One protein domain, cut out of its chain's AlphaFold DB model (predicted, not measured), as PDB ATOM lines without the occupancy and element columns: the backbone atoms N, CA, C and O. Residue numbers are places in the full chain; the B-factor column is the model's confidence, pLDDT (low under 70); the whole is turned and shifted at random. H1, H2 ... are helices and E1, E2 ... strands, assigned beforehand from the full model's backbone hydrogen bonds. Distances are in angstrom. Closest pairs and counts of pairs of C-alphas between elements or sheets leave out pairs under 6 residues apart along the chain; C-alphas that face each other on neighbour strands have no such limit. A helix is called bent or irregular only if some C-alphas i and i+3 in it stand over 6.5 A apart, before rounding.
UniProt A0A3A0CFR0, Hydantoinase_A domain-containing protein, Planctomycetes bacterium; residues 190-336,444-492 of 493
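Overview. This is residues 190 to 336 and 444 to 492 of the 493 residues of the protein "Hydantoinase_A domain-containing protein" of Planctomycetes bacterium (UniProt A0A3A0CFR0). A twisted sheet of seven strands runs through the middle, with H1 packed on one face and H4 and H5 on the other, while H6 is on the same face as H1 but beside the strands; the sheet curls round H5, and strand E7 of the small hairpin E6 E7 packs on H5 as well. H2 lies out beyond H1, and residues 224 to 230 stick out. The printed part has 196 residues with six named helices and nine named strands, in the order H1 H2 E1 E2 E3 H3 H4 E4 H5 E5 H6 E6 E7 E8 E9; the large sheet runs E3 E2 E1 E4 E5 E9 E8 and is mixed. The class is mixed, helices and strands; the whole is compact, with a radius of gyration of the C-alphas of 15.9 A and spans of 46 by 39 by 32 A.

Along the chain. The large sheet holds E3, residues 261 to 268, 20.0 A long; E2, 249 to 255, 19.4 A; E1, 240 to 245; E4, 297 to 300; E5, 319 to 323; E9, 486 to 491, ending at C-alpha 491 (51.801, 12.288, -4.272); and E8, 478 to 483. E6 is residues 463 to 466 and E7 471 to 474. H1, residues 192 to 210, runs 28.2 A from C-alpha 192 (46.020, 0.631, 21.130). H2 is 216 to 226, H3 271 to 274, H4 276 to 287, H5 304 to 314 and H6 326 to 336. H5 and H6 are irregular: C-alphas 306 and 309 are 7.6 A apart, 327 and 330 8.5 A.

Arrangement. E1 E2 E3 form a meander, each strand the antiparallel neighbour of the one before, with N 242 and O 253 at 2.9 A and N 252 and O 265 at 2.8 A. E4, H5, E5 form a strand-helix-strand unit, two parallel neighbour strands with a helix between, its crossover right-handed; N 299 and O 321 are 2.8 A apart. E3, H3 H4, E4 form a split unit, with E2 E1 between its strands, also right-handed. E1 and E4 are parallel, with N 298 and O 241 at 2.8 A. E5 and E9 are antiparallel, with N 320 and O 489 at 2.8 A. E8 and E9 form a hairpin, with N 481 and O 488 at 2.8 A. E6 and E7 form another, with N 465 and O 472 at 2.9 A. The large sheet and the helices on both its faces make three layers: H4 and H5 on one face, the sheet, and H1 on the opposite face. H4 is over E3 and E2 at a height of 9.5 A. H3 only grazes the sheet. H4 touches H5 with residues 276 to 280, C-alphas 280 and 314 being closest at 5.9 A. The closest C-alphas of H5 and E7, those of Ala 306 and Ile 472, are 4.6 A apart. H6, on the same face as H1, touches it about perpendicular, at 85 degrees; the C-alphas of Ala 192 and Gly 333 are closest, 4.3 A. H2 is not on the sheet and is close to H1 but not clearly touching, C-alphas 206 and 219 being closest at 7.0 A. Every O i to N i+4 pair is within hydrogen-bond range in H2 and H4, but 14 of 15 in H1 and 5 of 7 in both H5 and H6; H3 is too short for one.

Size, cuts and confidence. The C-alphas of Gly 228 and Ala 274 are the two farthest apart, 46.6 A. Residues 337 to 443 are not printed, and C-alphas 336 and 444 are 9.2 A apart across the cut. Of the links that are printed whole, H2 to E1 is long, with 13 residues. The mean pLDDT of the printed part is 80.6; residues 210 to 238, 273 to 278 and 280 to 293 are under 70.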
ATOM      1  N   ARG A 190      49.761   3.092  24.682       77.31
ATOM      2  CA  ARG A 190      50.341   3.410  23.368       77.31
ATOM      3  C   ARG A 190      50.206   2.283  22.341       77.31
ATOM      4  O   ARG A 190      50.348   2.538  21.153       77.31
ATOM      5  N   ARG A 191      49.910   1.045  22.763       77.94
ATOM      6  CA  ARG A 191      49.724  -0.102  21.853       77.94
ATOM      7  C   ARG A 191      48.328  -0.186  21.232       77.94
ATOM      8  O   ARG A 191      48.154  -0.942  20.280       77.94
ATOM      9  N   ALA A 192      47.360   0.598  21.713       83.81
ATOM     10  CA  ALA A 192      46.020   0.631  21.130       83.81
ATOM     11  C   ALA A 192      46.059   1.102  19.667       83.81
ATOM     12  O   ALA A 192      45.511   0.455  18.778       83.81
ATOM     13  N   VAL A 193      46.777   2.189  19.391       85.50
ATOM     14  CA  VAL A 193      46.876   2.765  18.044       85.50
ATOM     15  C   VAL A 193      47.555   1.845  17.026       85.50
ATOM     16  O   VAL A 193      46.975   1.646  15.956       85.50
ATOM     17  N   PRO A 194      48.702   1.209  17.333       86.75
ATOM     18  CA  PRO A 194      49.286   0.166  16.495       86.75
ATOM     19  C   PRO A 194      48.299  -0.915  16.045       86.75
ATOM     20  O   PRO A 194      48.415  -1.401  14.923       86.75
ATOM     21  N   ALA A 195      47.298  -1.273  16.860       86.62
ATOM     22  CA  ALA A 195      46.291  -2.256  16.461       86.62
ATOM     23  C   ALA A 195      45.416  -1.762  15.295       86.62
ATOM     24  O   ALA A 195      45.186  -2.515  14.347       86.62
ATOM     25  N   LEU A 196      44.977  -0.495  15.317       88.31
ATOM     26  CA  LEU A 196      44.247   0.105  14.193       88.31
ATOM     27  C   LEU A 196      45.155   0.312  12.978       88.31
ATOM     28  O   LEU A 196      44.751   0.034  11.852       88.31
ATOM     29  N   VAL A 197      46.389   0.768  13.199       87.62
ATOM     30  CA  VAL A 197      47.382   0.945  12.129       87.62
ATOM     31  C   VAL A 197      47.617  -0.380  11.405       87.62
ATOM     32  O   VAL A 197      47.558  -0.435  10.179       87.62
ATOM     33  N   ARG A 198      47.814  -1.467  12.158       88.12
ATOM     34  CA  ARG A 198      47.987  -2.814  11.614       88.12
ATOM     35  C   ARG A 198      46.768  -3.250  10.812       88.12
ATOM     36  O   ARG A 198      46.928  -3.716   9.690       88.12
ATOM     37  N   TRP A 199      45.567  -3.051  11.353       87.56
ATOM     38  CA  TRP A 199      44.326  -3.355  10.642       87.56
ATOM     39  C   TRP A 199      44.222  -2.601   9.304       87.56
ATOM     40  O   TRP A 199      43.858  -3.195   8.289       87.56
ATOM     41  N   ALA A 200      44.595  -1.318   9.282       86.12
ATOM     42  CA  ALA A 200      44.568  -0.490   8.078       86.12
ATOM     43  C   ALA A 200      45.550  -0.992   7.007       86.12
ATOM     44  O   ALA A 200      45.190  -1.125   5.838       86.12
ATOM     45  N   ILE A 201      46.771  -1.333   7.424       83.81
ATOM     46  CA  ILE A 201      47.814  -1.898   6.559       83.81
ATOM     47  C   ILE A 201      47.370  -3.228   5.956       83.81
ATOM     48  O   ILE A 201      47.523  -3.455   4.756       83.81
ATOM     49  N   GLU A 202      46.851  -4.132   6.789       83.44
ATOM     50  CA  GLU A 202      46.430  -5.459   6.348       83.44
ATOM     51  C   GLU A 202      45.306  -5.356   5.297       83.44
ATOM     52  O   GLU A 202      45.312  -6.102   4.315       83.44
ATOM     53  N   ARG A 203      44.401  -4.373   5.432       80.06
ATOM     54  CA  ARG A 203      43.384  -4.073   4.412       80.06
ATOM     55  C   ARG A 203      43.950  -3.496   3.123       80.06
ATOM     56  O   ARG A 203      43.547  -3.937   2.047       80.06
ATOM     57  N   GLU A 204      44.865  -2.534   3.213       75.81
ATOM     58  CA  GLU A 204      45.489  -1.939   2.027       75.81
ATOM     59  C   GLU A 204      46.171  -3.023   1.175       75.81
ATOM     60  O   GLU A 204      45.924  -3.120  -0.028       75.81
ATOM     61  N   ARG A 205      46.914  -3.931   1.824       77.12
ATOM     62  CA  ARG A 205      47.573  -5.075   1.171       77.12
ATOM     63  C   ARG A 205      46.596  -6.030   0.497       77.12
ATOM     64  O   ARG A 205      46.830  -6.456  -0.630       77.12
ATOM     65  N   HIS A 206      45.515  -6.385   1.189       74.25
ATOM     66  CA  HIS A 206      44.524  -7.324   0.667       74.25
ATOM     67  C   HIS A 206      43.813  -6.779  -0.582       74.25
ATOM     68  O   HIS A 206      43.383  -7.546  -1.441       74.25
ATOM     69  N   ARG A 207      43.699  -5.452  -0.719       70.12
ATOM     70  CA  ARG A 207      43.151  -4.838  -1.932       70.12
ATOM     71  C   ARG A 207      44.124  -4.916  -3.104       70.12
ATOM     72  O   ARG A 207      43.697  -5.260  -4.207       70.12
ATOM     73  N   ASP A 208      45.398  -4.616  -2.861       74.12
ATOM     74  CA  ASP A 208      46.439  -4.665  -3.891       74.12
ATOM     75  C   ASP A 208      46.610  -6.092  -4.444       74.12
ATOM     76  O   ASP A 208      46.809  -6.263  -5.646       74.12
ATOM     77  N   SER A 209      46.455  -7.127  -3.606       74.50
ATOM     78  CA  SER A 209      46.567  -8.526  -4.039       74.50
ATOM     79  C   SER A 209      45.356  -9.056  -4.817       74.50
ATOM     80  O   SER A 209      45.513  -9.969  -5.625       74.50
ATOM     81  N   LEU A 210      44.156  -8.501  -4.602       66.31
ATOM     82  CA  LEU A 210      42.910  -8.984  -5.219       66.31
ATOM     83  C   LEU A 210      42.439  -8.180  -6.436       66.31
ATOM     84  O   LEU A 210      41.371  -8.465  -6.973       66.31
ATOM     85  N   GLY A 211      43.188  -7.171  -6.881       65.00
ATOM     86  CA  GLY A 211      42.840  -6.428  -8.096       65.00
ATOM     87  C   GLY A 211      41.551  -5.595  -8.006       65.00
ATOM     88  O   GLY A 211      41.034  -5.194  -9.043       65.00
ATOM     89  N   GLY A 212      41.049  -5.286  -6.801       57.94
ATOM     90  CA  GLY A 212      40.065  -4.210  -6.606       57.94
ATOM     91  C   GLY A 212      38.774  -4.535  -5.846       57.94
ATOM     92  O   GLY A 212      38.232  -3.599  -5.261       57.94
ATOM     93  N   GLU A 213      38.319  -5.795  -5.765       55.75
ATOM     94  CA  GLU A 213      36.958  -6.137  -5.265       55.75
ATOM     95  C   GLU A 213      36.899  -7.274  -4.218       55.75
ATOM     96  O   GLU A 213      35.936  -8.037  -4.126       55.75
ATOM     97  N   GLY A 214      37.923  -7.417  -3.377       56.41
ATOM     98  CA  GLY A 214      37.852  -8.349  -2.246       56.41
ATOM     99  C   GLY A 214      36.891  -7.873  -1.150       56.41
ATOM    100  O   GLY A 214      37.060  -6.774  -0.631       56.41
ATOM    101  N   SER A 215      35.926  -8.703  -0.738       60.62
ATOM    102  CA  SER A 215      35.021  -8.374   0.377       60.62
ATOM    103  C   SER A 215      35.694  -8.500   1.755       60.62
ATOM    104  O   SER A 215      36.603  -9.310   1.961       60.62
ATOM    105  N   VAL A 216      35.178  -7.768   2.751       55.38
ATOM    106  CA  VAL A 216      35.607  -7.831   4.168       55.38
ATOM    107  C   VAL A 216      35.545  -9.255   4.744       55.38
ATOM    108  O   VAL A 216      36.357  -9.632   5.590       55.38
ATOM    109  N   ALA A 217      34.601 -10.072   4.274       58.56
ATOM    110  CA  ALA A 217      34.466 -11.464   4.697       58.56
ATOM    111  C   ALA A 217      35.638 -12.335   4.211       58.56
ATOM    112  O   ALA A 217      36.124 -13.176   4.969       58.56
ATOM    113  N   SER A 218      36.132 -12.093   2.990       60.16
ATOM    114  CA  SER A 218      37.319 -12.767   2.444       60.16
ATOM    115  C   SER A 218      38.562 -12.455   3.275       60.16
ATOM    116  O   SER A 218      39.329 -13.356   3.606       60.16
ATOM    117  N   TYR A 219      38.713 -11.194   3.684       60.00
ATOM    118  CA  TYR A 219      39.821 -10.752   4.526       60.00
ATOM    119  C   TYR A 219      39.845 -11.466   5.889       60.00
ATOM    120  O   TYR A 219      40.864 -12.040   6.275       60.00
ATOM    121  N   ASN A 220      38.716 -11.486   6.608       58.56
ATOM    122  CA  ASN A 220      38.643 -12.138   7.921       58.56
ATOM    123  C   ASN A 220      38.918 -13.649   7.826       58.56
ATOM    124  O   ASN A 220      39.641 -14.195   8.659       58.56
ATOM    125  N   ALA A 221      38.412 -14.310   6.780       61.84
ATOM    126  CA  ALA A 221      38.677 -15.724   6.527       61.84
ATOM    127  C   ALA A 221      40.159 -15.996   6.202       61.84
ATOM    128  O   ALA A 221      40.736 -16.951   6.728       61.84
ATOM    129  N   ALA A 222      40.789 -15.143   5.385       60.00
ATOM    130  CA  ALA A 222      42.208 -15.236   5.055       60.00
ATOM    131  C   ALA A 222      43.090 -15.029   6.292       60.00
ATOM    132  O   ALA A 222      44.002 -15.815   6.529       60.00
ATOM    133  N   ARG A 223      42.781 -14.035   7.132       59.75
ATOM    134  CA  ARG A 223      43.498 -13.763   8.386       59.75
ATOM    135  C   ARG A 223      43.413 -14.937   9.365       59.75
ATOM    136  O   ARG A 223      44.422 -15.345   9.940       59.75
ATOM    137  N   ASP A 224      42.221 -15.508   9.532       56.22
ATOM    138  CA  ASP A 224      42.005 -16.632  10.445       56.22
ATOM    139  C   ASP A 224      42.695 -17.923   9.971       56.22
ATOM    140  O   ASP A 224      43.082 -18.741  10.816       56.22
ATOM    141  N   GLY A 225      42.884 -18.082   8.652       53.53
ATOM    142  CA  GLY A 225      43.651 -19.161   8.021       53.53
ATOM    143  C   GLY A 225      45.170 -18.926   7.986       53.53
ATOM    144  O   GLY A 225      45.938 -19.866   8.192       53.53
ATOM    145  N   ALA A 226      45.616 -17.680   7.805       48.72
ATOM    146  CA  ALA A 226      47.027 -17.288   7.751       48.72
ATOM    147  C   ALA A 226      47.745 -17.427   9.101       48.72
ATOM    148  O   ALA A 226      48.962 -17.567   9.130       48.72
ATOM    149  N   ALA A 227      47.013 -17.507  10.218       45.91
ATOM    150  CA  ALA A 227      47.588 -17.827  11.528       45.91
ATOM    151  C   ALA A 227      48.362 -19.172  11.563       45.91
ATOM    152  O   ALA A 227      49.073 -19.429  12.530       45.91
ATOM    153  N   GLY A 228      48.236 -20.027  10.535       43.09
ATOM    154  CA  GLY A 228      49.033 -21.248  10.362       43.09
ATOM    155  C   GLY A 228      49.985 -21.268   9.155       43.09
ATOM    156  O   GLY A 228      50.716 -22.244   9.005       43.09
ATOM    157  N   GLY A 229      49.987 -20.243   8.295       44.31
ATOM    158  CA  GLY A 229      50.840 -20.162   7.104       44.31
ATOM    159  C   GLY A 229      51.990 -19.184   7.329       44.31
ATOM    160  O   GLY A 229      51.754 -18.021   7.636       44.31
ATOM    161  N   GLY A 230      53.238 -19.643   7.213       44.12
ATOM    162  CA  GLY A 230      54.402 -18.768   7.363       44.12
ATOM    163  C   GLY A 230      54.411 -17.685   6.283       44.12
ATOM    164  O   GLY A 230      54.502 -18.010   5.103       44.12
ATOM    165  N   ALA A 231      54.319 -16.416   6.687       52.28
ATOM    166  CA  ALA A 231      54.561 -15.284   5.795       52.28
ATOM    167  C   ALA A 231      55.978 -15.378   5.207       52.28
ATOM    168  O   ALA A 231      56.902 -15.866   5.869       52.28
ATOM    169  N   SER A 232      56.154 -14.920   3.969       57.03
ATOM    170  CA  SER A 232      57.473 -14.905   3.331       57.03
ATOM    171  C   SER A 232      58.465 -14.038   4.129       57.03
ATOM    172  O   SER A 232      58.080 -13.096   4.828       57.03
ATOM    173  N   SER A 233      59.766 -14.342   4.042       53.59
ATOM    174  CA  SER A 233      60.803 -13.578   4.760       53.59
ATOM    175  C   SER A 233      60.830 -12.093   4.367       53.59
ATOM    176  O   SER A 233      61.206 -11.261   5.190       53.59
ATOM    177  N   GLU A 234      60.416 -11.754   3.140       56.94
ATOM    178  CA  GLU A 234      60.259 -10.367   2.682       56.94
ATOM    179  C   GLU A 234      59.015  -9.692   3.278       56.94
ATOM    180  O   GLU A 234      59.095  -8.549   3.726       56.94
ATOM    181  N   GLU A 235      57.878 -10.389   3.380       55.84
ATOM    182  CA  GLU A 235      56.668  -9.837   4.011       55.84
ATOM    183  C   GLU A 235      56.866  -9.517   5.491       55.84
ATOM    184  O   GLU A 235      56.291  -8.548   5.992       55.84
ATOM    185  N   MET A 236      57.686 -10.310   6.187       55.88
ATOM    186  CA  MET A 236      58.055 -10.052   7.577       55.88
ATOM    187  C   MET A 236      58.955  -8.819   7.750       55.88
ATOM    188  O   MET A 236      58.978  -8.252   8.843       55.88
ATOM    189  N   ALA A 237      59.673  -8.399   6.705       60.00
ATOM    190  CA  ALA A 237      60.591  -7.260   6.751       60.00
ATOM    191  C   ALA A 237      59.902  -5.906   6.497       60.00
ATOM    192  O   ALA A 237      60.469  -4.854   6.799       60.00
ATOM    193  N   ALA A 238      58.677  -5.912   5.962       68.06
ATOM    194  CA  ALA A 238      57.957  -4.690   5.638       68.06
ATOM    195  C   ALA A 238      57.648  -3.865   6.900       68.06
ATOM    196  O   ALA A 238      56.873  -4.272   7.771       68.06
ATOM    197  N   THR A 239      58.256  -2.683   6.960       81.94
ATOM    198  CA  THR A 239      58.096  -1.711   8.041       81.94
ATOM    199  C   THR A 239      57.166  -0.596   7.575       81.94
ATOM    200  O   THR A 239      57.313  -0.080   6.471       81.94
ATOM    201  N   HIS A 240      56.200  -0.219   8.405       86.31
ATOM    202  CA  HIS A 240      55.241   0.846   8.123       86.31
ATOM    203  C   HIS A 240      55.493   2.009   9.063       86.31
ATOM    204  O   HIS A 240      55.716   1.806  10.257       86.31
ATOM    205  N   ALA A 241      55.429   3.224   8.531       90.69
ATOM    206  CA  ALA A 241      55.431   4.417   9.354       90.69
ATOM    207  C   ALA A 241      54.002   4.726   9.798       90.69
ATOM    208  O   ALA A 241      53.053   4.547   9.031       90.69
ATOM    209  N   PHE A 242      53.839   5.238  11.011       93.25
ATOM    210  CA  PHE A 242      52.573   5.802  11.458       93.25
ATOM    211  C   PHE A 242      52.776   7.122  12.190       93.25
ATOM    212  O   PHE A 242      53.852   7.386  12.727       93.25
ATOM    213  N   ILE A 243      51.720   7.931  12.231       92.81
ATOM    214  CA  ILE A 243      51.628   9.129  13.058       92.81
ATOM    215  C   ILE A 243      50.241   9.231  13.694       92.81
ATOM    216  O   ILE A 243      49.229   9.276  13.002       92.81
ATOM    217  N   GLU A 244      50.202   9.304  15.017       93.00
ATOM    218  CA  GLU A 244      49.067   9.740  15.820       93.00
ATOM    219  C   GLU A 244      49.298  11.193  16.237       93.00
ATOM    220  O   GLU A 244      50.288  11.502  16.895       93.00
ATOM    221  N   ALA A 245      48.396  12.111  15.887       90.19
ATOM    222  CA  ALA A 245      48.454  13.468  16.434       90.19
ATOM    223  C   ALA A 245      47.122  13.875  17.060       90.19
ATOM    224  O   ALA A 245      46.070  13.875  16.415       90.19
ATOM    225  N   GLY A 246      47.185  14.233  18.342       85.88
ATOM    226  CA  GLY A 246      46.085  14.791  19.112       85.88
ATOM    227  C   GLY A 246      46.052  16.315  19.028       85.88
ATOM    228  O   GLY A 246      46.473  16.921  18.047       85.88
ATOM    229  N   ALA A 247      45.534  16.958  20.073       80.56
ATOM    230  CA  ALA A 247      45.455  18.419  20.126       80.56
ATOM    231  C   ALA A 247      46.758  19.090  20.573       80.56
ATOM    232  O   ALA A 247      47.076  20.173  20.089       80.56
ATOM    233  N   VAL A 248      47.485  18.460  21.499       79.00
ATOM    234  CA  VAL A 248      48.703  19.034  22.099       79.00
ATOM    235  C   VAL A 248      49.926  18.140  21.983       79.00
ATOM    236  O   VAL A 248      51.031  18.622  22.200       79.00
ATOM    237  N   ARG A 249      49.765  16.863  21.624       85.06
ATOM    238  CA  ARG A 249      50.867  15.909  21.469       85.06
ATOM    239  C   ARG A 249      50.740  15.131  20.170       85.06
ATOM    240  O   ARG A 249      49.651  15.018  19.605       85.06
ATOM    241  N   TRP A 250      51.867  14.592  19.741       89.06
ATOM    242  CA  TRP A 250      51.964  13.627  18.660       89.06
ATOM    243  C   TRP A 250      52.817  12.436  19.092       89.06
ATOM    244  O   TRP A 250      53.655  12.549  19.988       89.06
ATOM    245  N   HIS A 251      52.601  11.310  18.428       87.94
ATOM    246  CA  HIS A 251      53.355  10.072  18.530       87.94
ATOM    247  C   HIS A 251      53.528   9.525  17.117       87.94
ATOM    248  O   HIS A 251      52.568   9.432  16.365       87.94
ATOM    249  N   ALA A 252      54.749   9.207  16.719       88.75
ATOM    250  CA  ALA A 252      55.030   8.567  15.445       88.75
ATOM    251  C   ALA A 252      55.970   7.394  15.669       88.75
ATOM    252  O   ALA A 252      56.750   7.380  16.625       88.75
ATOM    253  N   GLY A 253      55.927   6.423  14.772       88.31
ATOM    254  CA  GLY A 253      56.792   5.268  14.888       88.31
ATOM    255  C   GLY A 253      56.881   4.443  13.625       88.31
ATOM    256  O   GLY A 253      56.179   4.669  12.639       88.31
ATOM    257  N   LEU A 254      57.783   3.477  13.696       87.12
ATOM    258  CA  LEU A 254      57.987   2.436  12.712       87.12
ATOM    259  C   LEU A 254      57.475   1.132  13.293       87.12
ATOM    260  O   LEU A 254      57.855   0.750  14.399       87.12
ATOM    261  N   MET A 255      56.629   0.449  12.541       87.19
ATOM    262  CA  MET A 255      55.986  -0.777  12.964       87.19
ATOM    263  C   MET A 255      56.263  -1.882  11.954       87.19
ATOM    264  O   MET A 255      56.033  -1.710  10.757       87.19
ATOM    265  N   ASP A 256      56.746  -3.024  12.428       83.00
ATOM    266  CA  ASP A 256      56.951  -4.181  11.562       83.00
ATOM    267  C   ASP A 256      55.628  -4.886  11.209       83.00
ATOM    268  O   ASP A 256      54.553  -4.566  11.724       83.00
ATOM    269  N   ALA A 257      55.700  -5.893  10.337       76.62
ATOM    270  CA  ALA A 257      54.539  -6.682   9.926       76.62
ATOM    271  C   ALA A 257      53.846  -7.446  11.076       76.62
ATOM    272  O   ALA A 257      52.705  -7.882  10.928       76.62
ATOM    273  N   ARG A 258      54.504  -7.613  12.231       73.50
ATOM    274  CA  ARG A 258      53.924  -8.241  13.431       73.50
ATOM    275  C   ARG A 258      53.219  -7.227  14.334       73.50
ATOM    276  O   ARG A 258      52.626  -7.624  15.339       73.50
ATOM    277  N   GLY A 259      53.253  -5.943  13.989       79.00
ATOM    278  CA  GLY A 259      52.720  -4.870  14.815       79.00
ATOM    279  C   GLY A 259      53.668  -4.428  15.932       79.00
ATOM    280  O   GLY A 259      53.239  -3.723  16.843       79.00
ATOM    281  N   GLN A 260      54.936  -4.857  15.912       80.81
ATOM    282  CA  GLN A 260      55.922  -4.434  16.904       80.81
ATOM    283  C   GLN A 260      56.511  -3.087  16.504       80.81
ATOM    284  O   GLN A 260      56.972  -2.903  15.375       80.81
ATOM    285  N   ILE A 261      56.521  -2.152  17.452       85.31
ATOM    286  CA  ILE A 261      57.152  -0.847  17.280       85.31
ATOM    287  C   ILE A 261      58.672  -1.039  17.330       85.31
ATOM    288  O   ILE A 261      59.214  -1.489  18.338       85.31
ATOM    289  N   ARG A 262      59.356  -0.715  16.232       83.75
ATOM    290  CA  ARG A 262      60.819  -0.792  16.085       83.75
ATOM    291  C   ARG A 262      61.515   0.500  16.484       83.75
ATOM    292  O   ARG A 262      62.626   0.465  16.997       83.75
ATOM    293  N   ALA A 263      60.834   1.617  16.273       83.44
ATOM    294  CA  ALA A 263      61.262   2.933  16.700       83.44
ATOM    295  C   ALA A 263      60.029   3.792  16.943       83.44
ATOM    296  O   ALA A 263      59.038   3.668  16.224       83.44
ATOM    297  N   GLU A 264      60.088   4.673  17.931       87.56
ATOM    298  CA  GLU A 264      59.029   5.640  18.180       87.56
ATOM    299  C   GLU A 264      59.589   6.960  18.687       87.56
ATOM    300  O   GLU A 264      60.646   7.024  19.314       87.56
ATOM    301  N   ARG A 265      58.836   8.023  18.428       85.06
ATOM    302  CA  ARG A 265      59.072   9.351  18.969       85.06
ATOM    303  C   ARG A 265      57.738   9.996  19.297       85.06
ATOM    304  O   ARG A 265      56.734   9.747  18.640       85.06
ATOM    305  N   HIS A 266      57.728  10.819  20.325       86.75
ATOM    306  CA  HIS A 266      56.566  11.597  20.710       86.75
ATOM    307  C   HIS A 266      57.027  12.952  21.228       86.75
ATOM    308  O   HIS A 266      58.170  13.106  21.659       86.75
ATOM    309  N   GLY A 267      56.139  13.933  21.183       84.69
ATOM    310  CA  GLY A 267      56.453  15.289  21.606       84.69
ATOM    311  C   GLY A 267      55.214  16.173  21.649       84.69
ATOM    312  O   GLY A 267      54.117  15.737  21.273       84.69
ATOM    313  N   PRO A 268      55.344  17.411  22.141       85.19
ATOM    314  CA  PRO A 268      54.309  18.416  21.990       85.19
ATOM    315  C   PRO A 268      54.109  18.761  20.510       85.19
ATOM    316  O   PRO A 268      55.028  18.750  19.693       85.19
ATOM    317  N   LEU A 269      52.873  19.075  20.143       83.50
ATOM    318  CA  LEU A 269      52.483  19.312  18.756       83.50
ATOM    319  C   LEU A 269      53.091  20.587  18.161       83.50
ATOM    320  O   LEU A 269      53.250  20.675  16.946       83.50
ATOM    321  N   SER A 270      53.470  21.543  19.009       82.44
ATOM    322  CA  SER A 270      54.220  22.741  18.623       82.44
ATOM    323  C   SER A 270      55.586  22.422  18.004       82.44
ATOM    324  O   SER A 270      56.054  23.182  17.161       82.44
ATOM    325  N   GLU A 271      56.204  21.291  18.353       83.12
ATOM    326  CA  GLU A 271      57.498  20.876  17.790       83.12
ATOM    327  C   GLU A 271      57.383  20.323  16.364       83.12
ATOM    328  O   GLU A 271      58.360  20.351  15.616       83.12
ATOM    329  N   LEU A 272      56.200  19.845  15.949       77.19
ATOM    330  CA  LEU A 272      56.042  19.190  14.648       77.19
ATOM    331  C   LEU A 272      56.175  20.175  13.468       77.19
ATOM    332  O   LEU A 272      56.573  19.766  12.381       77.19
ATOM    333  N   GLY A 273      55.849  21.458  13.678       66.75
ATOM    334  CA  GLY A 273      55.871  22.495  12.637       66.75
ATOM    335  C   GLY A 273      57.205  23.232  12.475       66.75
ATOM    336  O   GLY A 273      57.518  23.666  11.373       66.75
ATOM    337  N   ALA A 274      58.001  23.363  13.541       55.56
ATOM    338  CA  ALA A 274      59.282  24.086  13.517       55.56
ATOM    339  C   ALA A 274      60.503  23.172  13.283       55.56
ATOM    340  O   ALA A 274      61.615  23.664  13.111       55.56
ATOM    341  N   GLY A 275      60.309  21.849  13.283       57.09
ATOM    342  CA  GLY A 275      61.389  20.862  13.205       57.09
ATOM    343  C   GLY A 275      60.998  19.577  12.484       57.09
ATOM    344  O   GLY A 275      61.520  18.516  12.838       57.09
ATOM    345  N   SER A 276      60.086  19.655  11.502       63.59
ATOM    346  CA  SER A 276      59.606  18.494  10.734       63.59
ATOM    347  C   SER A 276      60.749  17.631  10.213       63.59
ATOM    348  O   SER A 276      60.721  16.411  10.331       63.59
ATOM    349  N   ASP A 277      61.800  18.288   9.733       68.12
ATOM    350  CA  ASP A 277      62.938  17.641   9.095       68.12
ATOM    351  C   ASP A 277      63.828  16.930  10.115       68.12
ATOM    352  O   ASP A 277      64.321  15.839   9.852       68.12
ATOM    353  N   ALA A 278      64.002  17.496  11.313       65.69
ATOM    354  CA  ALA A 278      64.854  16.915  12.349       65.69
ATOM    355  C   ALA A 278      64.261  15.624  12.926       65.69
ATOM    356  O   ALA A 278      64.991  14.677  13.232       65.69
ATOM    357  N   TRP A 279      62.937  15.564  13.088       72.06
ATOM    358  CA  TRP A 279      62.299  14.336  13.547       72.06
ATOM    359  C   TRP A 279      62.070  13.347  12.403       72.06
ATOM    360  O   TRP A 279      62.277  12.157  12.632       72.06
ATOM    361  N   ALA A 280      61.725  13.807  11.193       68.69
ATOM    362  CA  ALA A 280      61.624  12.946  10.018       68.69
ATOM    363  C   ALA A 280      62.967  12.272   9.729       68.69
ATOM    364  O   ALA A 280      63.011  11.062   9.533       68.69
ATOM    365  N   LYS A 281      64.070  13.023   9.836       68.75
ATOM    366  CA  LYS A 281      65.430  12.486   9.791       68.75
ATOM    367  C   LYS A 281      65.667  11.457  10.891       68.75
ATOM    368  O   LYS A 281      66.097  10.362  10.582       68.75
ATOM    369  N   GLY A 282      65.311  11.745  12.143       67.44
ATOM    370  CA  GLY A 282      65.454  10.768  13.231       67.44
ATOM    371  C   GLY A 282      64.633   9.484  13.031       67.44
ATOM    372  O   GLY A 282      65.087   8.403  13.399       67.44
ATOM    373  N   LEU A 283      63.442   9.576  12.430       68.19
ATOM    374  CA  LEU A 283      62.626   8.408  12.090       68.19
ATOM    375  C   LEU A 283      63.221   7.644  10.896       68.19
ATOM    376  O   LEU A 283      63.243   6.418  10.912       68.19
ATOM    377  N   ALA A 284      63.729   8.358   9.888       69.25
ATOM    378  CA  ALA A 284      64.425   7.784   8.739       69.25
ATOM    379  C   ALA A 284      65.728   7.088   9.163       69.25
ATOM    380  O   ALA A 284      65.965   5.946   8.782       69.25
ATOM    381  N   ASP A 285      66.519   7.697  10.044       68.38
ATOM    382  CA  ASP A 285      67.718   7.092  10.627       68.38
ATOM    383  C   ASP A 285      67.359   5.790  11.368       68.38
ATOM    384  O   ASP A 285      68.069   4.790  11.267       68.38
ATOM    385  N   ALA A 286      66.203   5.761  12.045       61.53
ATOM    386  CA  ALA A 286      65.699   4.574  12.727       61.53
ATOM    387  C   ALA A 286      65.169   3.473  11.783       61.53
ATOM    388  O   ALA A 286      65.079   2.320  12.207       61.53
ATOM    389  N   THR A 287      64.857   3.781  10.513       60.09
ATOM    390  CA  THR A 287      64.601   2.743   9.486       60.09
ATOM    391  C   THR A 287      65.883   2.009   9.069       60.09
ATOM    392  O   THR A 287      65.809   0.896   8.550       60.09
ATOM    393  N   GLY A 288      67.056   2.579   9.376       56.69
ATOM    394  CA  GLY A 288      68.367   2.045   9.020       56.69
ATOM    395  C   GLY A 288      68.702   2.174   7.523       56.69
ATOM    396  O   GLY A 288      67.840   2.472   6.702       56.69
ATOM    397  N   PRO A 289      69.966   1.925   7.130       47.69
ATOM    398  CA  PRO A 289      70.402   1.930   5.728       47.69
ATOM    399  C   PRO A 289      69.880   0.729   4.919       47.69
ATOM    400  O   PRO A 289      70.047   0.687   3.700       47.69
ATOM    401  N   SER A 290      69.257  -0.256   5.575       44.75
ATOM    402  CA  SER A 290      68.547  -1.333   4.890       44.75
ATOM    403  C   SER A 290      67.355  -0.720   4.174       44.75
ATOM    404  O   SER A 290      66.384  -0.361   4.828       44.75
ATOM    405  N   GLY A 291      67.430  -0.603   2.847       46.09
ATOM    406  CA  GLY A 291      66.398  -0.066   1.955       46.09
ATOM    407  C   GLY A 291      65.067  -0.833   1.938       46.09
ATOM    408  O   GLY A 291      64.500  -1.057   0.871       46.09
ATOM    409  N   ALA A 292      64.558  -1.245   3.100       54.66
ATOM    410  CA  ALA A 292      63.199  -1.703   3.294       54.66
ATOM    411  C   ALA A 292      62.275  -0.521   2.990       54.66
ATOM    412  O   ALA A 292      62.140   0.417   3.774       54.66
ATOM    413  N   ALA A 293      61.679  -0.553   1.802       64.50
ATOM    414  CA  ALA A 293      60.752   0.466   1.358       64.50
ATOM    415  C   ALA A 293      59.592   0.568   2.356       64.50
ATOM    416  O   ALA A 293      58.775  -0.347   2.456       64.50
ATOM    417  N   VAL A 294      59.506   1.685   3.082       70.19
ATOM    418  CA  VAL A 294      58.304   2.023   3.848       70.19
ATOM    419  C   VAL A 294      57.204   2.315   2.826       70.19
ATOM    420  O   VAL A 294      57.313   3.286   2.070       70.19
ATOM    421  N   PRO A 295      56.160   1.475   2.726       78.00
ATOM    422  CA  PRO A 295      55.248   1.554   1.596       78.00
ATOM    423  C   PRO A 295      54.327   2.773   1.704       78.00
ATOM    424  O   PRO A 295      54.005   3.366   0.673       78.00
ATOM    425  N   ALA A 296      53.936   3.148   2.925       88.25
ATOM    426  CA  ALA A 296      53.040   4.259   3.218       88.25
ATOM    427  C   ALA A 296      53.190   4.741   4.673       88.25
ATOM    428  O   ALA A 296      53.669   4.004   5.541       88.25
ATOM    429  N   LEU A 297      52.743   5.973   4.923       92.75
ATOM    430  CA  LEU A 297      52.499   6.521   6.257       92.75
ATOM    431  C   LEU A 297      51.033   6.305   6.646       92.75
ATOM    432  O   LEU A 297      50.146   6.781   5.946       92.75
ATOM    433  N   VAL A 298      50.764   5.678   7.788       95.00
ATOM    434  CA  VAL A 298      49.407   5.590   8.343       95.00
ATOM    435  C   VAL A 298      49.160   6.748   9.308       95.00
ATOM    436  O   VAL A 298      49.856   6.878  10.313       95.00
ATOM    437  N   ALA A 299      48.173   7.594   9.033       95.56
ATOM    438  CA  ALA A 299      47.894   8.784   9.832       95.56
ATOM    439  C   ALA A 299      46.580   8.672  10.609       95.56
ATOM    440  O   ALA A 299      45.512   8.462  10.038       95.56
ATOM    441  N   VAL A 300      46.670   8.850  11.925       95.25
ATOM    442  CA  VAL A 300      45.591   8.669  12.901       95.25
ATOM    443  C   VAL A 300      45.597   9.778  13.960       95.25
ATOM    444  O   VAL A 300      46.461  10.653  13.993       95.25
ATOM    445  N   GLY A 301      44.609   9.779  14.843       91.12
ATOM    446  CA  GLY A 301      44.348  10.861  15.785       91.12
ATOM    447  C   GLY A 301      43.574  12.019  15.150       91.12
ATOM    448  O   GLY A 301      43.353  12.084  13.942       91.12
ATOM    449  N   GLY A 302      43.143  12.968  15.982       89.12
ATOM    450  CA  GLY A 302      42.325  14.097  15.529       89.12
ATOM    451  C   GLY A 302      43.025  15.003  14.510       89.12
ATOM    452  O   GLY A 302      42.379  15.463  13.572       89.12
ATOM    453  N   ARG A 303      44.333  15.235  14.673       91.12
ATOM    454  CA  ARG A 303      45.154  16.101  13.809       91.12
ATOM    455  C   ARG A 303      46.127  15.344  12.909       91.12
ATOM    456  O   ARG A 303      46.731  15.978  12.049       91.12
ATOM    457  N   GLY A 304      46.296  14.031  13.079       92.75
ATOM    458  CA  GLY A 304      47.252  13.263  12.273       92.75
ATOM    459  C   GLY A 304      46.979  13.380  10.776       92.75
ATOM    460  O   GLY A 304      47.886  13.781  10.049       92.75
ATOM    461  N   PRO A 305      45.738  13.151  10.307       95.94
ATOM    462  CA  PRO A 305      45.407  13.272   8.888       95.94
ATOM    463  C   PRO A 305      45.634  14.672   8.293       95.94
ATOM    464  O   PRO A 305      45.976  14.787   7.119       95.94
ATOM    465  N   ALA A 306      45.532  15.735   9.097       94.19
ATOM    466  CA  ALA A 306      45.808  17.103   8.651       94.19
ATOM    467  C   ALA A 306      47.308  17.367   8.432       94.19
ATOM    468  O   ALA A 306      47.680  18.249   7.664       94.19
ATOM    469  N   LEU A 307      48.172  16.614   9.116       91.88
ATOM    470  CA  LEU A 307      49.629  16.761   9.069       91.88
ATOM    471  C   LEU A 307      50.287  15.704   8.169       91.88
ATOM    472  O   LEU A 307      51.462  15.822   7.828       91.88
ATOM    473  N   ALA A 308      49.529  14.684   7.763       93.31
ATOM    474  CA  ALA A 308      50.043  13.464   7.163       93.31
ATOM    475  C   ALA A 308      50.831  13.685   5.867       93.31
ATOM    476  O   ALA A 308      51.907  13.121   5.718       93.31
ATOM    477  N   CYS A 309      50.342  14.521   4.947       93.69
ATOM    478  CA  CYS A 309      51.031  14.778   3.678       93.69
ATOM    479  C   CYS A 309      52.361  15.520   3.883       93.69
ATOM    480  O   CYS A 309      53.353  15.191   3.237       93.69
ATOM    481  N   ALA A 310      52.403  16.485   4.808       89.31
ATOM    482  CA  ALA A 310      53.633  17.204   5.147       89.31
ATOM    483  C   ALA A 310      54.658  16.264   5.798       89.31
ATOM    484  O   ALA A 310      55.823  16.241   5.411       89.31
ATOM    485  N   VAL A 311      54.194  15.428   6.730       87.00
ATOM    486  CA  VAL A 311      55.002  14.388   7.372       87.00
ATOM    487  C   VAL A 311      55.545  13.389   6.347       87.00
ATOM    488  O   VAL A 311      56.739  13.103   6.327       87.00
ATOM    489  N   ALA A 312      54.680  12.865   5.480       90.19
ATOM    490  CA  ALA A 312      55.062  11.915   4.447       90.19
ATOM    491  C   ALA A 312      56.086  12.528   3.486       90.19
ATOM    492  O   ALA A 312      57.087  11.884   3.192       90.19
ATOM    493  N   ALA A 313      55.896  13.783   3.065       88.25
ATOM    494  CA  ALA A 313      56.856  14.494   2.226       88.25
ATOM    495  C   ALA A 313      58.234  14.629   2.896       88.25
ATOM    496  O   ALA A 313      59.239  14.365   2.239       88.25
ATOM    497  N   ALA A 314      58.281  14.979   4.186       83.62
ATOM    498  CA  ALA A 314      59.529  15.085   4.950       83.62
ATOM    499  C   ALA A 314      60.251  13.731   5.098       83.62
ATOM    500  O   ALA A 314      61.476  13.680   5.136       83.62
ATOM    501  N   LEU A 315      59.497  12.628   5.129       82.88
ATOM    502  CA  LEU A 315      60.022  11.258   5.145       82.88
ATOM    503  C   LEU A 315      60.351  10.709   3.742       82.88
ATOM    504  O   LEU A 315      60.734   9.549   3.618       82.88
ATOM    505  N   GLY A 316      60.156  11.491   2.674       86.56
ATOM    506  CA  GLY A 316      60.322  11.017   1.294       86.56
ATOM    507  C   GLY A 316      59.273   9.983   0.857       86.56
ATOM    508  O   GLY A 316      59.455   9.286  -0.142       86.56
ATOM    509  N   LEU A 317      58.162   9.867   1.587       89.12
ATOM    510  CA  LEU A 317      57.069   8.948   1.293       89.12
ATOM    511  C   LEU A 317      56.093   9.569   0.290       89.12
ATOM    512  O   LEU A 317      55.759  10.752   0.344       89.12
ATOM    513  N   ARG A 318      55.588   8.730  -0.615       92.75
ATOM    514  CA  ARG A 318      54.627   9.126  -1.661       92.75
ATOM    515  C   ARG A 318      53.191   8.713  -1.362       92.75
ATOM    516  O   ARG A 318      52.295   9.037  -2.134       92.75
ATOM    517  N   ARG A 319      52.971   7.958  -0.284       93.62
ATOM    518  CA  ARG A 319      51.670   7.386   0.065       93.62
ATOM    519  C   ARG A 319      51.346   7.630   1.529       93.62
ATOM    520  O   ARG A 319      52.184   7.405   2.403       93.62
ATOM    521  N   VAL A 320      50.111   8.043   1.766       94.81
ATOM    522  CA  VAL A 320      49.489   8.165   3.080       94.81
ATOM    523  C   VAL A 320      48.218   7.326   3.084       94.81
ATOM    524  O   VAL A 320      47.427   7.399   2.145       94.81
ATOM    525  N   ALA A 321      47.995   6.577   4.154       95.00
ATOM    526  CA  ALA A 321      46.730   5.925   4.451       95.00
ATOM    527  C   ALA A 321      46.111   6.571   5.696       95.00
ATOM    528  O   ALA A 321      46.755   6.698   6.736       95.00
ATOM    529  N   VAL A 322      44.851   6.980   5.601       95.75
ATOM    530  CA  VAL A 322      44.058   7.488   6.722       95.75
ATOM    531  C   VAL A 322      42.920   6.499   6.953       95.75
ATOM    532  O   VAL A 322      42.005   6.458   6.133       95.75
ATOM    533  N   PRO A 323      42.953   5.668   8.006       94.75
ATOM    534  CA  PRO A 323      41.894   4.698   8.230       94.75
ATOM    535  C   PRO A 323      40.570   5.373   8.593       94.75
ATOM    536  O   PRO A 323      40.519   6.508   9.080       94.75
ATOM    537  N   ASP A 324      39.483   4.632   8.408       92.06
ATOM    538  CA  ASP A 324      38.202   4.955   9.017       92.06
ATOM    539  C   ASP A 324      38.402   5.105  10.529       92.06
ATOM    540  O   ASP A 324      39.190   4.391  11.153       92.06
ATOM    541  N   TYR A 325      37.692   6.071  11.115       91.81
ATOM    542  CA  TYR A 325      37.787   6.391  12.544       91.81
ATOM    543  C   TYR A 325      39.177   6.866  12.998       91.81
ATOM    544  O   TYR A 325      39.521   6.750  14.174       91.81
ATOM    545  N   ALA A 326      39.977   7.445  12.094       92.88
ATOM    546  CA  ALA A 326      41.271   8.027  12.440       92.88
ATOM    547  C   ALA A 326      41.188   8.981  13.648       92.88
ATOM    548  O   ALA A 326      42.052   8.930  14.519       92.88
ATOM    549  N   GLY A 327      40.132   9.793  13.774       89.56
ATOM    550  CA  GLY A 327      39.975  10.737  14.881       89.56
ATOM    551  C   GLY A 327      39.700  10.105  16.253       89.56
ATOM    552  O   GLY A 327      39.905  10.780  17.265       89.56
ATOM    553  N   THR A 328      39.280   8.835  16.290       90.12
ATOM    554  CA  THR A 328      39.015   8.024  17.497       90.12
ATOM    555  C   THR A 328      39.897   6.769  17.556       90.12
ATOM    556  O   THR A 328      39.557   5.775  18.202       90.12
ATOM    557  N   ALA A 329      41.063   6.827  16.906       89.44
ATOM    558  CA  ALA A 329      41.953   5.691  16.704       89.44
ATOM    559  C   ALA A 329      42.361   4.944  17.976       89.44
ATOM    560  O   ALA A 329      42.468   3.724  17.936       89.44
ATOM    561  N   GLY A 330      42.559   5.629  19.103       86.06
ATOM    562  CA  GLY A 330      42.875   4.950  20.358       86.06
ATOM    563  C   GLY A 330      41.710   4.138  20.915       86.06
ATOM    564  O   GLY A 330      41.912   2.998  21.324       86.06
ATOM    565  N   ALA A 331      40.483   4.660  20.859       88.00
ATOM    566  CA  ALA A 331      39.298   3.935  21.318       88.00
ATOM    567  C   ALA A 331      38.988   2.735  20.409       88.00
ATOM    568  O   ALA A 331      38.772   1.627  20.894       88.00
ATOM    569  N   VAL A 332      39.036   2.918  19.086       89.62
ATOM    570  CA  VAL A 332      38.880   1.805  18.133       89.62
ATOM    571  C   VAL A 332      40.031   0.808  18.272       89.62
ATOM    572  O   VAL A 332      39.818  -0.401  18.289       89.62
ATOM    573  N   GLY A 333      41.251   1.307  18.447       89.19
ATOM    574  CA  GLY A 333      42.448   0.515  18.679       89.19
ATOM    575  C   GLY A 333      42.343  -0.385  19.908       89.19
ATOM    576  O   GLY A 333      42.720  -1.547  19.835       89.19
ATOM    577  N   LEU A 334      41.747   0.097  21.004       88.00
ATOM    578  CA  LEU A 334      41.458  -0.724  22.186       88.00
ATOM    579  C   LEU A 334      40.507  -1.890  21.885       88.00
ATOM    580  O   LEU A 334      40.680  -2.964  22.453       88.00
ATOM    581  N   LEU A 335      39.517  -1.694  21.007       87.38
ATOM    582  CA  LEU A 335      38.587  -2.757  20.602       87.38
ATOM    583  C   LEU A 335      39.242  -3.784  19.670       87.38
ATOM    584  O   LEU A 335      38.848  -4.948  19.655       87.38
ATOM    585  N   LEU A 336      40.225  -3.353  18.874       88.69
ATOM    586  CA  LEU A 336      40.950  -4.205  17.927       88.69
ATOM    587  C   LEU A 336      42.188  -4.881  18.529       88.69
ATOM    588  O   LEU A 336      42.713  -5.842  17.947       88.69
ATOM    589  N   PRO A 444      33.975  -6.396  13.327       79.69
ATOM    590  CA  PRO A 444      34.072  -5.822  11.999       79.69
ATOM    591  C   PRO A 444      33.873  -4.309  12.122       79.69
ATOM    592  O   PRO A 444      32.877  -3.850  12.678       79.69
ATOM    593  N   LEU A 445      34.823  -3.529  11.608       82.31
ATOM    594  CA  LEU A 445      34.628  -2.090  11.499       82.31
ATOM    595  C   LEU A 445      33.672  -1.823  10.331       82.31
ATOM    596  O   LEU A 445      33.990  -2.219   9.201       82.31
ATOM    597  N   PRO A 446      32.505  -1.200  10.574       82.88
ATOM    598  CA  PRO A 446      31.620  -0.833   9.488       82.88
ATOM    599  C   PRO A 446      32.307   0.222   8.612       82.88
ATOM    600  O   PRO A 446      33.059   1.056   9.125       82.88
ATOM    601  N   PRO A 447      32.083   0.191   7.289       82.25
ATOM    602  CA  PRO A 447      32.630   1.205   6.409       82.25
ATOM    603  C   PRO A 447      32.048   2.562   6.792       82.25
ATOM    604  O   PRO A 447      30.833   2.722   6.945       82.25
ATOM    605  N   ARG A 448      32.916   3.559   6.932       84.75
ATOM    606  CA  ARG A 448      32.472   4.925   7.181       84.75
ATOM    607  C   ARG A 448      32.126   5.618   5.868       84.75
ATOM    608  O   ARG A 448      32.841   5.485   4.874       84.75
ATOM    609  N   ARG A 449      31.050   6.403   5.864       84.12
ATOM    610  CA  ARG A 449      30.769   7.320   4.759       84.12
ATOM    611  C   ARG A 449      31.640   8.566   4.908       84.12
ATOM    612  O   ARG A 449      31.621   9.191   5.964       84.12
ATOM    613  N   TRP A 450      32.365   8.919   3.853       84.69
ATOM    614  CA  TRP A 450      33.162  10.141   3.790       84.69
ATOM    615  C   TRP A 450      32.416  11.177   2.961       84.69
ATOM    616  O   TRP A 450      32.238  11.018   1.755       84.69
ATOM    617  N   GLU A 451      31.931  12.230   3.612       85.75
ATOM    618  CA  GLU A 451      31.285  13.342   2.915       85.75
ATOM    619  C   GLU A 451      32.285  14.056   2.001       85.75
ATOM    620  O   GLU A 451      33.331  14.491   2.466       85.75
ATOM    621  N   GLY A 452      31.968  14.182   0.711       84.56
ATOM    622  CA  GLY A 452      32.808  14.901  -0.253       84.56
ATOM    623  C   GLY A 452      33.914  14.076  -0.919       84.56
ATOM    624  O   GLY A 452      34.699  14.643  -1.675       84.56
ATOM    625  N   LEU A 453      33.970  12.758  -0.692       89.75
ATOM    626  CA  LEU A 453      34.890  11.863  -1.394       89.75
ATOM    627  C   LEU A 453      34.125  10.706  -2.044       89.75
ATOM    628  O   LEU A 453      33.591   9.842  -1.352       89.75
ATOM    629  N   ASP A 454      34.081  10.713  -3.374       85.69
ATOM    630  CA  ASP A 454      33.483   9.648  -4.182       85.69
ATOM    631  C   ASP A 454      34.474   8.476  -4.353       85.69
ATOM    632  O   ASP A 454      35.694   8.671  -4.350       85.69
ATOM    633  N   GLU A 455      33.971   7.251  -4.494       80.25
ATOM    634  CA  GLU A 455      34.797   6.051  -4.700       80.25
ATOM    635  C   GLU A 455      35.493   6.054  -6.068       80.25
ATOM    636  O   GLU A 455      36.659   5.638  -6.199       80.25
ATOM    637  N   ASP A 456      34.806   6.615  -7.063       83.94
ATOM    638  CA  ASP A 456      35.240   6.609  -8.457       83.94
ATOM    639  C   ASP A 456      36.026   7.857  -8.857       83.94
ATOM    640  O   ASP A 456      36.750   7.843  -9.857       83.94
ATOM    641  N   ARG A 457      35.952   8.931  -8.063       90.00
ATOM    642  CA  ARG A 457      36.579  10.210  -8.401       90.00
ATOM    643  C   ARG A 457      37.642  10.611  -7.376       90.00
ATOM    644  O   ARG A 457      37.289  10.985  -6.257       90.00
ATOM    645  N   PRO A 458      38.940  10.596  -7.739       92.88
ATOM    646  CA  PRO A 458      39.974  11.115  -6.858       92.88
ATOM    647  C   PRO A 458      39.781  12.620  -6.626       92.88
ATOM    648  O   PRO A 458      39.410  13.371  -7.532       92.88
ATOM    649  N   LEU A 459      40.056  13.050  -5.401       95.88
ATOM    650  CA  LEU A 459      40.071  14.438  -4.969       95.88
ATOM    651  C   LEU A 459      41.500  14.976  -5.091       95.88
ATOM    652  O   LEU A 459      42.357  14.663  -4.262       95.88
ATOM    653  N   ALA A 460      41.752  15.765  -6.132       96.88
ATOM    654  CA  ALA A 460      43.026  16.447  -6.330       96.88
ATOM    655  C   ALA A 460      43.183  17.614  -5.345       96.88
ATOM    656  O   ALA A 460      42.226  18.345  -5.076       96.88
ATOM    657  N   GLY A 461      44.393  17.798  -4.822       96.56
ATOM    658  CA  GLY A 461      44.741  18.959  -4.016       96.56
ATOM    659  C   GLY A 461      44.855  20.248  -4.849       96.56
ATOM    660  O   GLY A 461      45.123  20.182  -6.051       96.56
ATOM    661  N   PRO A 462      44.700  21.433  -4.233       97.62
ATOM    662  CA  PRO A 462      44.502  21.657  -2.808       97.62
ATOM    663  C   PRO A 462      43.044  21.394  -2.406       97.62
ATOM    664  O   PRO A 462      42.118  21.972  -2.971       97.62
ATOM    665  N   ALA A 463      42.835  20.545  -1.407       97.12
ATOM    666  CA  ALA A 463      41.510  20.224  -0.900       97.12
ATOM    667  C   ALA A 463      41.543  19.909   0.598       97.12
ATOM    668  O   ALA A 463      42.566  19.497   1.152       97.12
ATOM    669  N   GLU A 464      40.396  20.082   1.249       96.25
ATOM    670  CA  GLU A 464      40.178  19.722   2.646       96.25
ATOM    671  C   GLU A 464      38.977  18.778   2.736       96.25
ATOM    672  O   GLU A 464      37.900  19.084   2.225       96.25
ATOM    673  N   LEU A 465      39.156  17.641   3.406       95.25
ATOM    674  CA  LEU A 465      38.088  16.685   3.682       95.25
ATOM    675  C   LEU A 465      37.786  16.710   5.180       95.25
ATOM    676  O   LEU A 465      38.556  16.191   5.994       95.25
ATOM    677  N   ARG A 466      36.667  17.336   5.546       94.38
ATOM    678  CA  ARG A 466      36.226  17.464   6.939       94.38
ATOM    679  C   ARG A 466      35.408  16.250   7.336       94.38
ATOM    680  O   ARG A 466      34.475  15.883   6.633       94.38
ATOM    681  N   GLN A 467      35.757  15.636   8.457       90.94
ATOM    682  CA  GLN A 467      34.969  14.596   9.103       90.94
ATOM    683  C   GLN A 467      34.608  15.040  10.525       90.94
ATOM    684  O   GLN A 467      35.308  15.870  11.106       90.94
ATOM    685  N   PRO A 468      33.558  14.461  11.129       87.56
ATOM    686  CA  PRO A 468      33.177  14.778  12.506       87.56
ATOM    687  C   PRO A 468      34.304  14.668  13.553       87.56
ATOM    688  O   PRO A 468      34.286  15.364  14.561       87.56
ATOM    689  N   ASP A 469      35.294  13.799  13.340       86.12
ATOM    690  CA  ASP A 469      36.350  13.468  14.307       86.12
ATOM    691  C   ASP A 469      37.766  13.878  13.864       86.12
ATOM    692  O   ASP A 469      38.678  13.898  14.704       86.12
ATOM    693  N   THR A 470      37.964  14.198  12.581       92.81
ATOM    694  CA  THR A 470      39.262  14.560  11.994       92.81
ATOM    695  C   THR A 470      39.115  15.386  10.712       92.81
ATOM    696  O   THR A 470      38.052  15.439  10.103       92.81
ATOM    697  N   THR A 471      40.211  15.994  10.267       94.75
ATOM    698  CA  THR A 471      40.301  16.723   9.000       94.75
ATOM    699  C   THR A 471      41.482  16.189   8.207       94.75
ATOM    700  O   THR A 471      42.588  16.111   8.742       94.75
ATOM    701  N   ILE A 472      41.274  15.865   6.931       96.19
ATOM    702  CA  ILE A 472      42.353  15.528   5.997       96.19
ATOM    703  C   ILE A 472      42.685  16.754   5.153       96.19
ATOM    704  O   ILE A 472      41.791  17.380   4.585       96.19
ATOM    705  N   VAL A 473      43.977  17.052   5.031       96.75
ATOM    706  CA  VAL A 473      44.486  18.083   4.121       96.75
ATOM    707  C   VAL A 473      45.184  17.402   2.949       96.75
ATOM    708  O   VAL A 473      46.126  16.630   3.138       96.75
ATOM    709  N   VAL A 474      44.727  17.702   1.734       97.50
ATOM    710  CA  VAL A 474      45.304  17.217   0.475       97.50
ATOM    711  C   VAL A 474      45.984  18.408  -0.204       97.50
ATOM    712  O   VAL A 474      45.294  19.227  -0.804       97.50
ATOM    713  N   PRO A 475      47.309  18.588  -0.066       97.00
ATOM    714  CA  PRO A 475      48.004  19.741  -0.635       97.00
ATOM    715  C   PRO A 475      48.223  19.595  -2.150       97.00
ATOM    716  O   PRO A 475      47.942  18.553  -2.736       97.00
ATOM    717  N   TYR A 476      48.742  20.644  -2.798       97.06
ATOM    718  CA  TYR A 476      49.106  20.612  -4.221       97.06
ATOM    719  C   TYR A 476      50.022  19.427  -4.563       97.06
ATOM    720  O   TYR A 476      50.965  19.137  -3.825       97.06
ATOM    721  N   GLY A 477      49.758  18.776  -5.700       96.31
ATOM    722  CA  GLY A 477      50.506  17.597  -6.154       96.31
ATOM    723  C   GLY A 477      50.188  16.322  -5.371       96.31
ATOM    724  O   GLY A 477      50.978  15.382  -5.393       96.31
ATOM    725  N   TRP A 478      49.076  16.296  -4.631       97.75
ATOM    726  CA  TRP A 478      48.551  15.101  -3.976       97.75
ATOM    727  C   TRP A 478      47.111  14.840  -4.407       97.75
ATOM    728  O   TRP A 478      46.353  15.770  -4.674       97.75
ATOM    729  N   HIS A 479      46.720  13.568  -4.399       96.69
ATOM    730  CA  HIS A 479      45.365  13.119  -4.716       96.69
ATOM    731  C   HIS A 479      44.874  12.170  -3.640       96.69
ATOM    732  O   HIS A 479      45.541  11.183  -3.332       96.69
ATOM    733  N   ALA A 480      43.696  12.442  -3.091       96.56
ATOM    734  CA  ALA A 480      43.009  11.535  -2.187       96.56
ATOM    735  C   ALA A 480      42.006  10.668  -2.952       96.56
ATOM    736  O   ALA A 480      41.291  11.144  -3.827       96.56
ATOM    737  N   ARG A 481      41.909   9.389  -2.600       94.75
ATOM    738  CA  ARG A 481      40.888   8.472  -3.112       94.75
ATOM    739  C   ARG A 481      40.329   7.637  -1.974       94.75
ATOM    740  O   ARG A 481      41.080   7.194  -1.099       94.75
ATOM    741  N   ARG A 482      39.020   7.385  -1.999       92.38
ATOM    742  CA  ARG A 482      38.383   6.466  -1.056       92.38
ATOM    743  C   ARG A 482      38.917   5.047  -1.270       92.38
ATOM    744  O   ARG A 482      39.075   4.569  -2.396       92.38
ATOM    745  N   ILE A 483      39.213   4.373  -0.168       89.31
ATOM    746  CA  ILE A 483      39.553   2.954  -0.138       89.31
ATOM    747  C   ILE A 483      38.679   2.223   0.882       89.31
ATOM    748  O   ILE A 483      38.092   2.858   1.758       89.31
ATOM    749  N   ASP A 484      38.587   0.893   0.780       84.31
ATOM    750  CA  ASP A 484      37.897   0.112   1.808       84.31
ATOM    751  C   ASP A 484      38.584   0.326   3.164       84.31
ATOM    752  O   ASP A 484      39.769   0.037   3.339       84.31
ATOM    753  N   GLY A 485      37.835   0.860   4.124       87.56
ATOM    754  CA  GLY A 485      38.334   1.158   5.461       87.56
ATOM    755  C   GLY A 485      39.199   2.412   5.582       87.56
ATOM    756  O   GLY A 485      39.845   2.554   6.617       87.56
ATOM    757  N   GLY A 486      39.246   3.314   4.592       92.88
ATOM    758  CA  GLY A 486      39.939   4.601   4.756       92.88
ATOM    759  C   GLY A 486      40.056   5.497   3.516       92.88
ATOM    760  O   GLY A 486      39.356   5.357   2.514       92.88
ATOM    761  N   VAL A 487      40.970   6.451   3.575       94.44
ATOM    762  CA  VAL A 487      41.361   7.316   2.462       94.44
ATOM    763  C   VAL A 487      42.829   7.066   2.165       94.44
ATOM    764  O   VAL A 487      43.660   7.078   3.070       94.44
ATOM    765  N   ARG A 488      43.159   6.859   0.893       94.88
ATOM    766  CA  ARG A 488      44.545   6.812   0.425       94.88
ATOM    767  C   ARG A 488      44.883   8.133  -0.238       94.88
ATOM    768  O   ARG A 488      44.145   8.567  -1.117       94.88
ATOM    769  N   ILE A 489      46.001   8.735   0.144       95.94
ATOM    770  CA  ILE A 489      46.523   9.959  -0.462       95.94
ATOM    771  C   ILE A 489      47.851   9.632  -1.134       95.94
ATOM    772  O   ILE A 489      48.727   9.017  -0.523       95.94
ATOM    773  N   VAL A 490      47.992  10.016  -2.396       95.25
ATOM    774  CA  VAL A 490      49.170   9.723  -3.213       95.25
ATOM    775  C   VAL A 490      49.744  11.023  -3.749       95.25
ATOM    776  O   VAL A 490      48.988  11.874  -4.211       95.25
ATOM    777  N   ARG A 491      51.066  11.173  -3.674       95.25
ATOM    778  CA  ARG A 491      51.801  12.288  -4.272       95.25
ATOM    779  C   ARG A 491      52.087  12.002  -5.744       95.25
ATOM    780  O   ARG A 491      52.508  10.891  -6.070       95.25
ATOM    781  N   ASP A 492      51.907  13.007  -6.590       92.19
ATOM    782  CA  ASP A 492      52.347  12.978  -7.983       92.19
ATOM    783  C   ASP A 492      53.864  12.761  -8.074       92.19
ATOM    784  O   ASP A 492      54.620  13.155  -7.178       92.19
TER     785      ASP A 492